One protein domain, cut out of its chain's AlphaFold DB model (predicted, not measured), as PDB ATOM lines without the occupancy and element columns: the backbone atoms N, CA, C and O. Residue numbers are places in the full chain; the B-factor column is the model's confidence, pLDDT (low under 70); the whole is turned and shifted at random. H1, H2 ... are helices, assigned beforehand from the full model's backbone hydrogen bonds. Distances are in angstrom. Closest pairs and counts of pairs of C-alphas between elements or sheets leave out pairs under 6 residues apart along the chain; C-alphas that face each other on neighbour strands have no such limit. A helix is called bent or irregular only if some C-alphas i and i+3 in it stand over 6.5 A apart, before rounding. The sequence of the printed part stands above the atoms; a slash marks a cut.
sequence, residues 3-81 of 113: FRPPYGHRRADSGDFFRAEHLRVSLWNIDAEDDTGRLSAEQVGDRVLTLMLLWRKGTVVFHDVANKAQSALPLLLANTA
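AT A GLANCE: This is residues 3 to 81 of the 113 residues of the protein "Polysaccharide deacetylase" of Pseudomonas syringae pv. syringae FF5 (UniProt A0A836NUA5). The domain has two unequal lobes: a larger one, in which H2 and H3 make a V that is narrowest near their first residues, and a small, loose one, a wide loop of chain holding the short helix H1. Residues 21 to 40, with no named element, run from the small lobe into the larger, where residues 30 to 31 pair briefly, in parallel, with residues 60 to 61. The printed part has 79 residues with three named helices, in the order H1, H2, H3, and no named strand; the class is all helix, though 36 of the 79 residues are in named elements, under half. The whole is loose, with a radius of gyration of the C-alphas of 14.7 A, and elongated, spanning 41 by 26 by 17 A.

IN THESE COORDINATES: H1, residues 14 to 20, begins at C-alpha 14 at (86.226, 86.166, 73.391). H2, residues 41 to 55, is 21.2 A from first to last C-alpha and begins at (54.663, 99.139, 76.010). H3, residues 67 to 80, is 21.0 A long and ends at C-alpha 80 at (50.494, 83.282, 76.639). H3 is neither bent nor irregular, but only just: C-alphas 71 and 74 are 6.2 A apart.

HOW THE PARTS SIT: H1 is apart from both H2 and H3. H2 and H3 touch, the closest C-alphas being those of Ala 41 and Lys 68, 4.6 A apart. They run the same way at a steep tilt of 49 degrees, with centres 10.6 A apart. Every O i to N i+4 pair is within hydrogen-bond range in H1 and H2; in H3, 7 of 10 are.

THE WHOLE: The two C-alphas farthest apart, those of Ala 20 and Glu 42, are 41.7 A apart. The links H1 to H2, 20 residues, and H2 to H3, 11 residues, are both long. The printed part has no cut. The mean pLDDT of the printed part is 92.3, and no printed residue is under 70.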
ATOM      1  N   PHE A   3      76.896  85.012  82.254       89.75
ATOM      2  CA  PHE A   3      77.387  86.312  81.833       89.75
ATOM      3  C   PHE A   3      76.690  86.733  80.541       89.75
ATOM      4  O   PHE A   3      76.539  85.939  79.612       89.75
ATOM      5  N   ARG A   4      76.263  87.992  80.476       90.69
ATOM      6  CA  ARG A   4      75.722  88.607  79.266       90.69
ATOM      7  C   ARG A   4      76.621  89.792  78.916       90.69
ATOM      8  O   ARG A   4      76.595  90.778  79.651       90.69
ATOM      9  N   PRO A   5      77.414  89.718  77.835       92.06
ATOM     10  CA  PRO A   5      78.193  90.861  77.385       92.06
ATOM     11  C   PRO A   5      77.274  92.059  77.090       92.06
ATOM     12  O   PRO A   5      76.199  91.852  76.512       92.06
ATOM     13  N   PRO A   6      77.674  93.299  77.427       90.75
ATOM     14  CA  PRO A   6      76.957  94.494  76.991       90.75
ATOM     15  C   PRO A   6      76.739  94.466  75.476       90.75
ATOM     16  O   PRO A   6      77.670  94.185  74.717       90.75
ATOM     17  N   TYR A   7      75.496  94.703  75.049       88.75
ATOM     18  CA  TYR A   7      75.072  94.661  73.641       88.75
ATOM     19  C   TYR A   7      75.339  93.329  72.912       88.75
ATOM     20  O   TYR A   7      75.299  93.273  71.687       88.75
ATOM     21  N   GLY A   8      75.648  92.246  73.633       89.62
ATOM     22  CA  GLY A   8      75.999  90.961  73.025       89.62
ATOM     23  C   GLY A   8      77.349  90.971  72.295       89.62
ATOM     24  O   GLY A   8      77.626  90.059  71.514       89.62
ATOM     25  N   HIS A   9      78.194  91.979  72.540       89.31
ATOM     26  CA  HIS A   9      79.496  92.104  71.890       89.31
ATOM     27  C   HIS A   9      80.401  90.904  72.185       89.31
ATOM     28  O   HIS A   9      80.604  90.517  73.337       89.31
ATOM     29  N   ARG A  10      80.987  90.349  71.123       89.38
ATOM     30  CA  ARG A  10      82.005  89.297  71.180       89.38
ATOM     31  C   ARG A  10      83.070  89.594  70.133       89.38
ATOM     32  O   ARG A  10      82.742  89.826  68.972       89.38
ATOM     33  N   ARG A  11      84.332  89.597  70.549       88.00
ATOM     34  CA  ARG A  11      85.478  89.529  69.637       88.00
ATOM     35  C   ARG A  11      85.711  88.068  69.255       88.00
ATOM     36  O   ARG A  11      85.207  87.168  69.929       88.00
ATOM     37  N   ALA A  12      86.472  87.834  68.190       87.75
ATOM     38  CA  ALA A  12      86.771  86.481  67.719       87.75
ATOM     39  C   ALA A  12      87.429  85.606  68.810       87.75
ATOM     40  O   ALA A  12      87.109  84.431  68.929       87.75
ATOM     41  N   ASP A  13      88.269  86.207  69.653       87.81
ATOM     42  CA  ASP A  13      88.988  85.574  70.766       87.81
ATOM     43  C   ASP A  13      88.187  85.507  72.081       87.81
ATOM     44  O   ASP A  13      88.635  84.924  73.067       87.81
ATOM     45  N   SER A  14      86.982  86.088  72.135       89.56
ATOM     46  CA  SER A  14      86.226  86.166  73.391       89.56
ATOM     47  C   SER A  14      85.778  84.796  73.903       89.56
ATOM     48  O   SER A  14      85.616  84.632  75.107       89.56
ATOM     49  N   GLY A  15      85.595  83.810  73.018       87.44
ATOM     50  CA  GLY A  15      85.218  82.449  73.412       87.44
ATOM     51  C   GLY A  15      86.246  81.797  74.341       87.44
ATOM     52  O   GLY A  15      85.875  81.297  75.402       87.44
ATOM     53  N   ASP A  16      87.530  81.867  73.980       90.38
ATOM     54  CA  ASP A  16      88.625  81.327  74.797       90.38
ATOM     55  C   ASP A  16      88.727  82.043  76.140       90.38
ATOM     56  O   ASP A  16      88.827  81.397  77.184       90.38
ATOM     57  N   PHE A  17      88.618  83.372  76.120       91.25
ATOM     58  CA  PHE A  17      88.620  84.177  77.335       91.25
ATOM     59  C   PHE A  17      87.485  83.776  78.291       91.25
ATOM     60  O   PHE A  17      87.724  83.527  79.469       91.25
ATOM     61  N   PHE A  18      86.246  83.656  77.800       90.44
ATOM     62  CA  PHE A  18      85.116  83.283  78.653       90.44
ATOM     63  C   PHE A  18      85.267  81.881  79.249       90.44
ATOM     64  O   PHE A  18      84.924  81.687  80.414       90.44
ATOM     65  N   ARG A  19      85.816  80.919  78.496       88.88
ATOM     66  CA  ARG A  19      86.109  79.578  79.022       88.88
ATOM     67  C   ARG A  19      87.176  79.605  80.113       88.88
ATOM     68  O   ARG A  19      86.969  78.979  81.152       88.88
ATOM     69  N   ALA A  20      88.270  80.337  79.901       92.19
ATOM     70  CA  ALA A  20      89.354  80.472  80.877       92.19
ATOM     71  C   ALA A  20      88.873  81.090  82.201       92.19
ATOM     72  O   ALA A  20      89.293  80.664  83.272       92.19
ATOM     73  N   GLU A  21      87.921  82.023  82.129       91.81
ATOM     74  CA  GLU A  21      87.314  82.683  83.292       91.81
ATOM     75  C   GLU A  21      86.084  81.940  83.856       91.81
ATOM     76  O   GLU A  21      85.369  82.461  84.714       91.81
ATOM     77  N   HIS A  22      85.790  80.728  83.369       90.25
ATOM     78  CA  HIS A  22      84.609  79.941  83.754       90.25
ATOM     79  C   HIS A  22      83.273  80.710  83.612       90.25
ATOM     80  O   HIS A  22      82.318  80.516  84.379       90.25
ATOM     81  N   LEU A  23      83.185  81.595  82.615       89.12
ATOM     82  CA  LEU A  23      82.017  82.414  82.311       89.12
ATOM     83  C   LEU A  23      81.104  81.710  81.304       89.12
ATOM     84  O   LEU A  23      81.438  81.534  80.135       89.12
ATOM     85  N   ARG A  24      79.881  81.392  81.738       88.00
ATOM     86  CA  ARG A  24      78.838  80.847  80.856       88.00
ATOM     87  C   ARG A  24      78.095  81.972  80.154       88.00
ATOM     88  O   ARG A  24      77.283  82.652  80.785       88.00
ATOM     89  N   VAL A  25      78.358  82.175  78.868       89.75
ATOM     90  CA  VAL A  25      77.737  83.263  78.099       89.75
ATOM     91  C   VAL A  25      76.290  82.937  77.737       89.75
ATOM     92  O   VAL A  25      75.982  81.847  77.267       89.75
ATOM     93  N   SER A  26      75.393  83.904  77.926       90.06
ATOM     94  CA  SER A  26      73.994  83.821  77.502       90.06
ATOM     95  C   SER A  26      73.646  84.981  76.580       90.06
ATOM     96  O   SER A  26      73.692  86.141  76.992       90.06
ATOM     97  N   LEU A  27      73.245  84.658  75.352       91.56
ATOM     98  CA  LEU A  27      72.751  85.617  74.362       91.56
ATOM     99  C   LEU A  27      71.236  85.471  74.165       91.56
ATOM    100  O   LEU A  27      70.589  84.646  74.815       91.56
ATOM    101  N   TRP A  28      70.683  86.302  73.286       93.88
ATOM    102  CA  TRP A  28      69.272  86.340  72.924       93.88
ATOM    103  C   TRP A  28      69.109  86.352  71.408       93.88
ATOM    104  O   TRP A  28      69.975  86.833  70.680       93.88
ATOM    105  N   ASN A  29      67.990  85.807  70.943       94.44
ATOM    106  CA  ASN A  29      67.553  85.855  69.545       94.44
ATOM    107  C   ASN A  29      66.250  86.651  69.376       94.44
ATOM    108  O   ASN A  29      65.857  86.944  68.250       94.44
ATOM    109  N   ILE A  30      65.585  87.010  70.480       96.94
ATOM    110  CA  ILE A  30      64.378  87.834  70.487       96.94
ATOM    111  C   ILE A  30      64.678  89.102  71.287       96.94
ATOM    112  O   ILE A  30      64.979  89.033  72.478       96.94
ATOM    113  N   ASP A  31      64.611  90.253  70.620       95.94
ATOM    114  CA  ASP A  31      64.871  91.565  71.216       95.94
ATOM    115  C   ASP A  31      63.585  92.387  71.317       95.94
ATOM    116  O   ASP A  31      62.929  92.650  70.299       95.94
ATOM    117  N   ALA A  32      63.226  92.769  72.546       96.06
ATOM    118  CA  ALA A  32      62.027  93.536  72.853       96.06
ATOM    119  C   ALA A  32      62.091  94.997  72.371       96.06
ATOM    120  O   ALA A  32      61.041  95.607  72.178       96.06
ATOM    121  N   GLU A  33      63.289  95.557  72.154       95.38
ATOM    122  CA  GLU A  33      63.506  96.978  71.831       95.38
ATOM    123  C   GLU A  33      62.850  97.968  72.824       95.38
ATOM    124  O   GLU A  33      62.513  99.111  72.484       95.38
ATOM    125  N   ASP A  34      62.694  97.555  74.080       94.75
ATOM    126  CA  ASP A  34      62.003  98.284  75.145       94.75
ATOM    127  C   ASP A  34      62.745  99.540  75.638       94.75
ATOM    128  O   ASP A  34      62.106 100.463  76.152       94.75
ATOM    129  N   ASP A  35      64.052  99.637  75.387       92.19
ATOM    130  CA  ASP A  35      64.897 100.779  75.774       92.19
ATOM    131  C   ASP A  35      65.183 101.772  74.622       92.19
ATOM    132  O   ASP A  35      65.860 102.783  74.779       92.19
ATOM    133  N   THR A  36      64.635 101.545  73.423       87.44
ATOM    134  CA  THR A  36      64.950 102.380  72.239       87.44
ATOM    135  C   THR A  36      64.227 103.730  72.200       87.44
ATOM    136  O   THR A  36      64.501 104.567  71.339       87.44
ATOM    137  N   GLY A  37      63.224 103.925  73.060       85.25
ATOM    138  CA  GLY A  37      62.326 105.084  73.024       85.25
ATOM    139  C   GLY A  37      61.272 105.067  71.904       85.25
ATOM    140  O   GLY A  37      60.331 105.849  71.975       85.25
ATOM    141  N   ARG A  38      61.360 104.158  70.920       90.31
ATOM    142  CA  ARG A  38      60.527 104.185  69.698       90.31
ATOM    143  C   ARG A  38      59.155 103.529  69.835       90.31
ATOM    144  O   ARG A  38      58.230 103.924  69.136       90.31
ATOM    145  N   LEU A  39      59.039 102.528  70.704       94.56
ATOM    146  CA  LEU A  39      57.839 101.697  70.843       94.56
ATOM    147  C   LEU A  39      57.061 102.041  72.118       94.56
ATOM    148  O   LEU A  39      57.672 102.382  73.131       94.56
ATOM    149  N   SER A  40      55.733 101.931  72.101       93.62
ATOM    150  CA  SER A  40      54.906 101.880  73.315       93.62
ATOM    151  C   SER A  40      55.078 100.534  74.037       93.62
ATOM    152  O   SER A  40      55.625  99.589  73.475       93.62
ATOM    153  N   ALA A  41      54.614 100.417  75.287       92.62
ATOM    154  CA  ALA A  41      54.663  99.139  76.010       92.62
ATOM    155  C   ALA A  41      53.841  98.033  75.317       92.62
ATOM    156  O   ALA A  41      54.271  96.885  75.267       92.62
ATOM    157  N   GLU A  42      52.692  98.387  74.743       93.31
ATOM    158  CA  GLU A  42      51.868  97.471  73.946       93.31
ATOM    159  C   GLU A  42      52.619  97.007  72.689       93.31
ATOM    160  O   GLU A  42      52.769  95.808  72.471       93.31
ATOM    161  N   GLN A  43      53.224  97.941  71.944       95.88
ATOM    162  CA  GLN A  43      54.017  97.623  70.750       95.88
ATOM    163  C   GLN A  43      55.238  96.743  71.060       95.88
ATOM    164  O   GLN A  43      55.619  95.908  70.240       95.88
ATOM    165  N   VAL A  44      55.857  96.912  72.234       96.88
ATOM    166  CA  VAL A  44      56.918  96.016  72.723       96.88
ATOM    167  C   VAL A  44      56.377  94.593  72.902       96.88
ATOM    168  O   VAL A  44      56.997  93.641  72.427       96.88
ATOM    169  N   GLY A  45      55.214  94.437  73.544       95.69
ATOM    170  CA  GLY A  45      54.555  93.140  73.717       95.69
ATOM    171  C   GLY A  45      54.235  92.459  72.382       95.69
ATOM    172  O   GLY A  45      54.621  91.306  72.173       95.69
ATOM    173  N   ASP A  46      53.617  93.190  71.452       95.50
ATOM    174  CA  ASP A  46      53.247  92.689  70.121       95.50
ATOM    175  C   ASP A  46      54.462  92.255  69.301       95.50
ATOM    176  O   ASP A  46      54.450  91.212  68.636       95.50
ATOM    177  N   ARG A  47      55.547  93.034  69.367       96.50
ATOM    178  CA  ARG A  47      56.817  92.698  68.723       96.50
ATOM    179  C   ARG A  47      57.364  91.378  69.252       96.50
ATOM    180  O   ARG A  47      57.712  90.505  68.456       96.50
ATOM    181  N   VAL A  48      57.458  91.234  70.575       97.19
ATOM    182  CA  VAL A  48      57.991  90.017  71.197       97.19
ATOM    183  C   VAL A  48      57.134  88.814  70.815       97.19
ATOM    184  O   VAL A  48      57.683  87.811  70.368       97.19
ATOM    185  N   LEU A  49      55.805  88.931  70.882       95.81
ATOM    186  CA  LEU A  49      54.893  87.864  70.477       95.81
ATOM    187  C   LEU A  49      55.075  87.479  68.998       95.81
ATOM    188  O   LEU A  49      55.182  86.298  68.672       95.81
ATOM    189  N   THR A  50      55.188  88.466  68.106       96.75
ATOM    190  CA  THR A  50      55.439  88.240  66.672       96.75
ATOM    191  C   THR A  50      56.745  87.474  66.446       96.75
ATOM    192  O   THR A  50      56.783  86.505  65.686       96.75
ATOM    193  N   LEU A  51      57.818  87.864  67.137       97.69
ATOM    194  CA  LEU A  51      59.110  87.184  67.048       97.69
ATOM    195  C   LEU A  51      59.065  85.779  67.666       97.69
ATOM    196  O   LEU A  51      59.668  84.859  67.117       97.69
ATOM    197  N   MET A  52      58.326  85.567  68.757       96.00
ATOM    198  CA  MET A  52      58.118  84.235  69.336       96.00
ATOM    199  C   MET A  52      57.411  83.298  68.355       96.00
ATOM    200  O   MET A  52      57.812  82.143  68.228       96.00
ATOM    201  N   LEU A  53      56.413  83.788  67.616       95.00
ATOM    202  CA  LEU A  53      55.730  83.008  66.578       95.00
ATOM    203  C   LEU A  53      56.657  82.659  65.404       95.00
ATOM    204  O   LEU A  53      56.560  81.558  64.854       95.00
ATOM    205  N   LEU A  54      57.575  83.564  65.046       96.88
ATOM    206  CA  LEU A  54      58.570  83.342  63.996       96.88
ATOM    207  C   LEU A  54      59.626  82.304  64.409       96.88
ATOM    208  O   LEU A  54      59.878  81.355  63.670       96.88
ATOM    209  N   TRP A  55      60.243  82.475  65.580       96.00
ATOM    210  CA  TRP A  55      61.376  81.652  66.020       96.00
ATOM    211  C   TRP A  55      60.963  80.360  66.729       96.00
ATOM    212  O   TRP A  55      61.731  79.401  66.738       96.00
ATOM    213  N   ARG A  56      59.774  80.329  67.347       94.31
ATOM    214  CA  ARG A  56      59.184  79.220  68.131       94.31
ATOM    215  C   ARG A  56      59.974  78.743  69.356       94.31
ATOM    216  O   ARG A  56      59.435  78.013  70.180       94.31
ATOM    217  N   LYS A  57      61.233  79.155  69.498       93.69
ATOM    218  CA  LYS A  57      62.102  78.933  70.652       93.69
ATOM    219  C   LYS A  57      63.124  80.061  70.721       93.69
ATOM    220  O   LYS A  57      63.624  80.528  69.696       93.69
ATOM    221  N   GLY A  58      63.480  80.481  71.926       93.56
ATOM    222  CA  GLY A  58      64.503  81.499  72.075       93.56
ATOM    223  C   GLY A  58      64.662  82.026  73.484       93.56
ATOM    224  O   GLY A  58      63.886  81.703  74.379       93.56
ATOM    225  N   THR A  59      65.663  82.883  73.633       94.88
ATOM    226  CA  THR A  59      65.832  83.744  74.798       94.88
ATOM    227  C   THR A  59      65.377  85.142  74.401       94.88
ATOM    228  O   THR A  59      65.873  85.697  73.415       94.88
ATOM    229  N   VAL A  60      64.451  85.703  75.178       95.38
ATOM    230  CA  VAL A  60      63.975  87.083  75.032       95.38
ATOM    231  C   VAL A  60      64.800  87.999  75.933       95.38
ATOM    232  O   VAL A  60      65.035  87.663  77.096       95.38
ATOM    233  N   VAL A  61      65.242  89.148  75.419       94.62
ATOM    234  CA  VAL A  61      65.839  90.207  76.242       94.62
ATOM    235  C   VAL A  61      64.829  91.320  76.520       94.62
ATOM    236  O   VAL A  61      64.141  91.781  75.615       94.62
ATOM    237  N   PHE A  62      64.779  91.732  77.785       95.50
ATOM    238  CA  PHE A  62      64.120  92.932  78.296       95.50
ATOM    239  C   PHE A  62      65.117  93.693  79.181       95.50
ATOM    240  O   PHE A  62      66.062  93.090  79.711       95.50
ATOM    241  N   HIS A  63      64.873  94.985  79.376       94.19
ATOM    242  CA  HIS A  63      65.627  95.883  80.243       94.19
ATOM    243  C   HIS A  63      64.730  96.310  81.416       94.19
ATOM    244  O   HIS A  63      63.777  97.064  81.254       94.19
ATOM    245  N   ASP A  64      65.019  95.822  82.622       88.31
ATOM    246  CA  ASP A  64      64.205  96.028  83.833       88.31
ATOM    247  C   ASP A  64      64.123  97.492  84.297       88.31
ATOM    248  O   ASP A  64      63.129  97.891  84.910       88.31
ATOM    249  N   VAL A  65      65.135  98.293  83.951       82.19
ATOM    250  CA  VAL A  65      65.166  99.751  84.141       82.19
ATOM    251  C   VAL A  65      64.220 100.512  83.204       82.19
ATOM    252  O   VAL A  65      63.924 101.681  83.454       82.19
ATOM    253  N   ALA A  66      63.720  99.883  82.136       79.25
ATOM    254  CA  ALA A  66      62.791 100.512  81.209       79.25
ATOM    255  C   ALA A  66      61.347 100.378  81.717       79.25
ATOM    256  O   ALA A  66      60.818  99.277  81.877       79.25
ATOM    257  N   ASN A  67      60.645 101.510  81.868       85.06
ATOM    258  CA  ASN A  67      59.227 101.546  82.276       85.06
ATOM    259  C   ASN A  67      58.327 100.623  81.430       85.06
ATOM    260  O   ASN A  67      57.307 100.121  81.903       85.06
ATOM    261  N   LYS A  68      58.703 100.391  80.168       92.62
ATOM    262  CA  LYS A  68      57.944  99.567  79.224       92.62
ATOM    263  C   LYS A  68      58.038  98.078  79.539       92.62
ATOM    264  O   LYS A  68      57.029  97.401  79.380       92.62
ATOM    265  N   ALA A  69      59.171  97.579  80.040       93.25
ATOM    266  CA  ALA A  69      59.316  96.174  80.431       93.25
ATOM    267  C   ALA A  69      58.323  95.802  81.539       93.25
ATOM    268  O   ALA A  69      57.642  94.780  81.457       93.25
ATOM    269  N   GLN A  70      58.177  96.693  82.524       91.88
ATOM    270  CA  GLN A  70      57.276  96.521  83.668       91.88
ATOM    271  C   GLN A  70      55.798  96.430  83.259       91.88
ATOM    272  O   GLN A  70      54.996  95.839  83.975       91.88
ATOM    273  N   SER A  71      55.427  96.997  82.106       92.62
ATOM    274  CA  SER A  71      54.064  96.919  81.562       92.62
ATOM    275  C   SER A  71      53.894  95.796  80.532       92.62
ATOM    276  O   SER A  71      52.895  95.084  80.561       92.62
ATOM    277  N   ALA A  72      54.863  95.608  79.632       94.38
ATOM    278  CA  ALA A  72      54.773  94.648  78.536       94.38
ATOM    279  C   ALA A  72      54.887  93.192  79.011       94.38
ATOM    280  O   ALA A  72      54.146  92.332  78.538       94.38
ATOM    281  N   LEU A  73      55.792  92.906  79.957       94.06
ATOM    282  CA  LEU A  73      56.061  91.536  80.390       94.06
ATOM    283  C   LEU A  73      54.845  90.878  81.075       94.06
ATOM    284  O   LEU A  73      54.494  89.769  80.671       94.06
ATOM    285  N   PRO A  74      54.139  91.520  82.030       92.94
ATOM    286  CA  PRO A  74      52.931  90.932  82.612       92.94
ATOM    287  C   PRO A  74      51.835  90.644  81.581       92.94
ATOM    288  O   PRO A  74      51.196  89.596  81.648       92.94
ATOM    289  N   LEU A  75      51.642  91.541  80.605       91.44
ATOM    290  CA  LEU A  75      50.663  91.351  79.531       91.44
ATOM    291  C   LEU A  75      51.041  90.174  78.629       91.44
ATOM    292  O   LEU A  75      50.194  89.339  78.323       91.44
ATOM    293  N   LEU A  76      52.316  90.061  78.250       94.19
ATOM    294  CA  LEU A  76      52.813  88.947  77.445       94.19
ATOM    295  C   LEU A  76      52.628  87.599  78.159       94.19
ATOM    296  O   LEU A  76      52.179  86.628  77.547       94.19
ATOM    297  N   LEU A  77      52.937  87.539  79.458       94.44
ATOM    298  CA  LEU A  77      52.732  86.339  80.270       94.44
ATOM    299  C   LEU A  77      51.244  85.981  80.364       94.44
ATOM    300  O   LEU A  77      50.887  84.825  80.157       94.44
ATOM    301  N   ALA A  78      50.367  86.960  80.605       93.50
ATOM    302  CA  ALA A  78      48.924  86.735  80.654       93.50
ATOM    303  C   ALA A  78      48.368  86.228  79.310       93.50
ATOM    304  O   ALA A  78      47.624  85.249  79.281       93.50
ATOM    305  N   ASN A  79      48.784  86.836  78.196       91.56
ATOM    306  CA  ASN A  79      48.334  86.474  76.849       91.56
ATOM    307  C   ASN A  79      48.820  85.088  76.402       91.56
ATOM    308  O   ASN A  79      48.201  84.465  75.543       91.56
ATOM    309  N   THR A  80      49.920  84.595  76.976       93.81
ATOM    310  CA  THR A  80      50.494  83.282  76.639       93.81
ATOM    311  C   THR A  80      50.172  82.195  77.665       93.81
ATOM    312  O   THR A  80      50.464  81.027  77.412       93.81
ATOM    313  N   ALA A  81      49.517  82.529  78.781       93.75
ATOM    314  CA  ALA A  81      49.273  81.615  79.900       93.75
ATOM    315  C   ALA A  81      48.443  80.368  79.541       93.75
ATOM    316  O   ALA A  81      48.569  79.343  80.201       93.75
TER     317      ALA A  81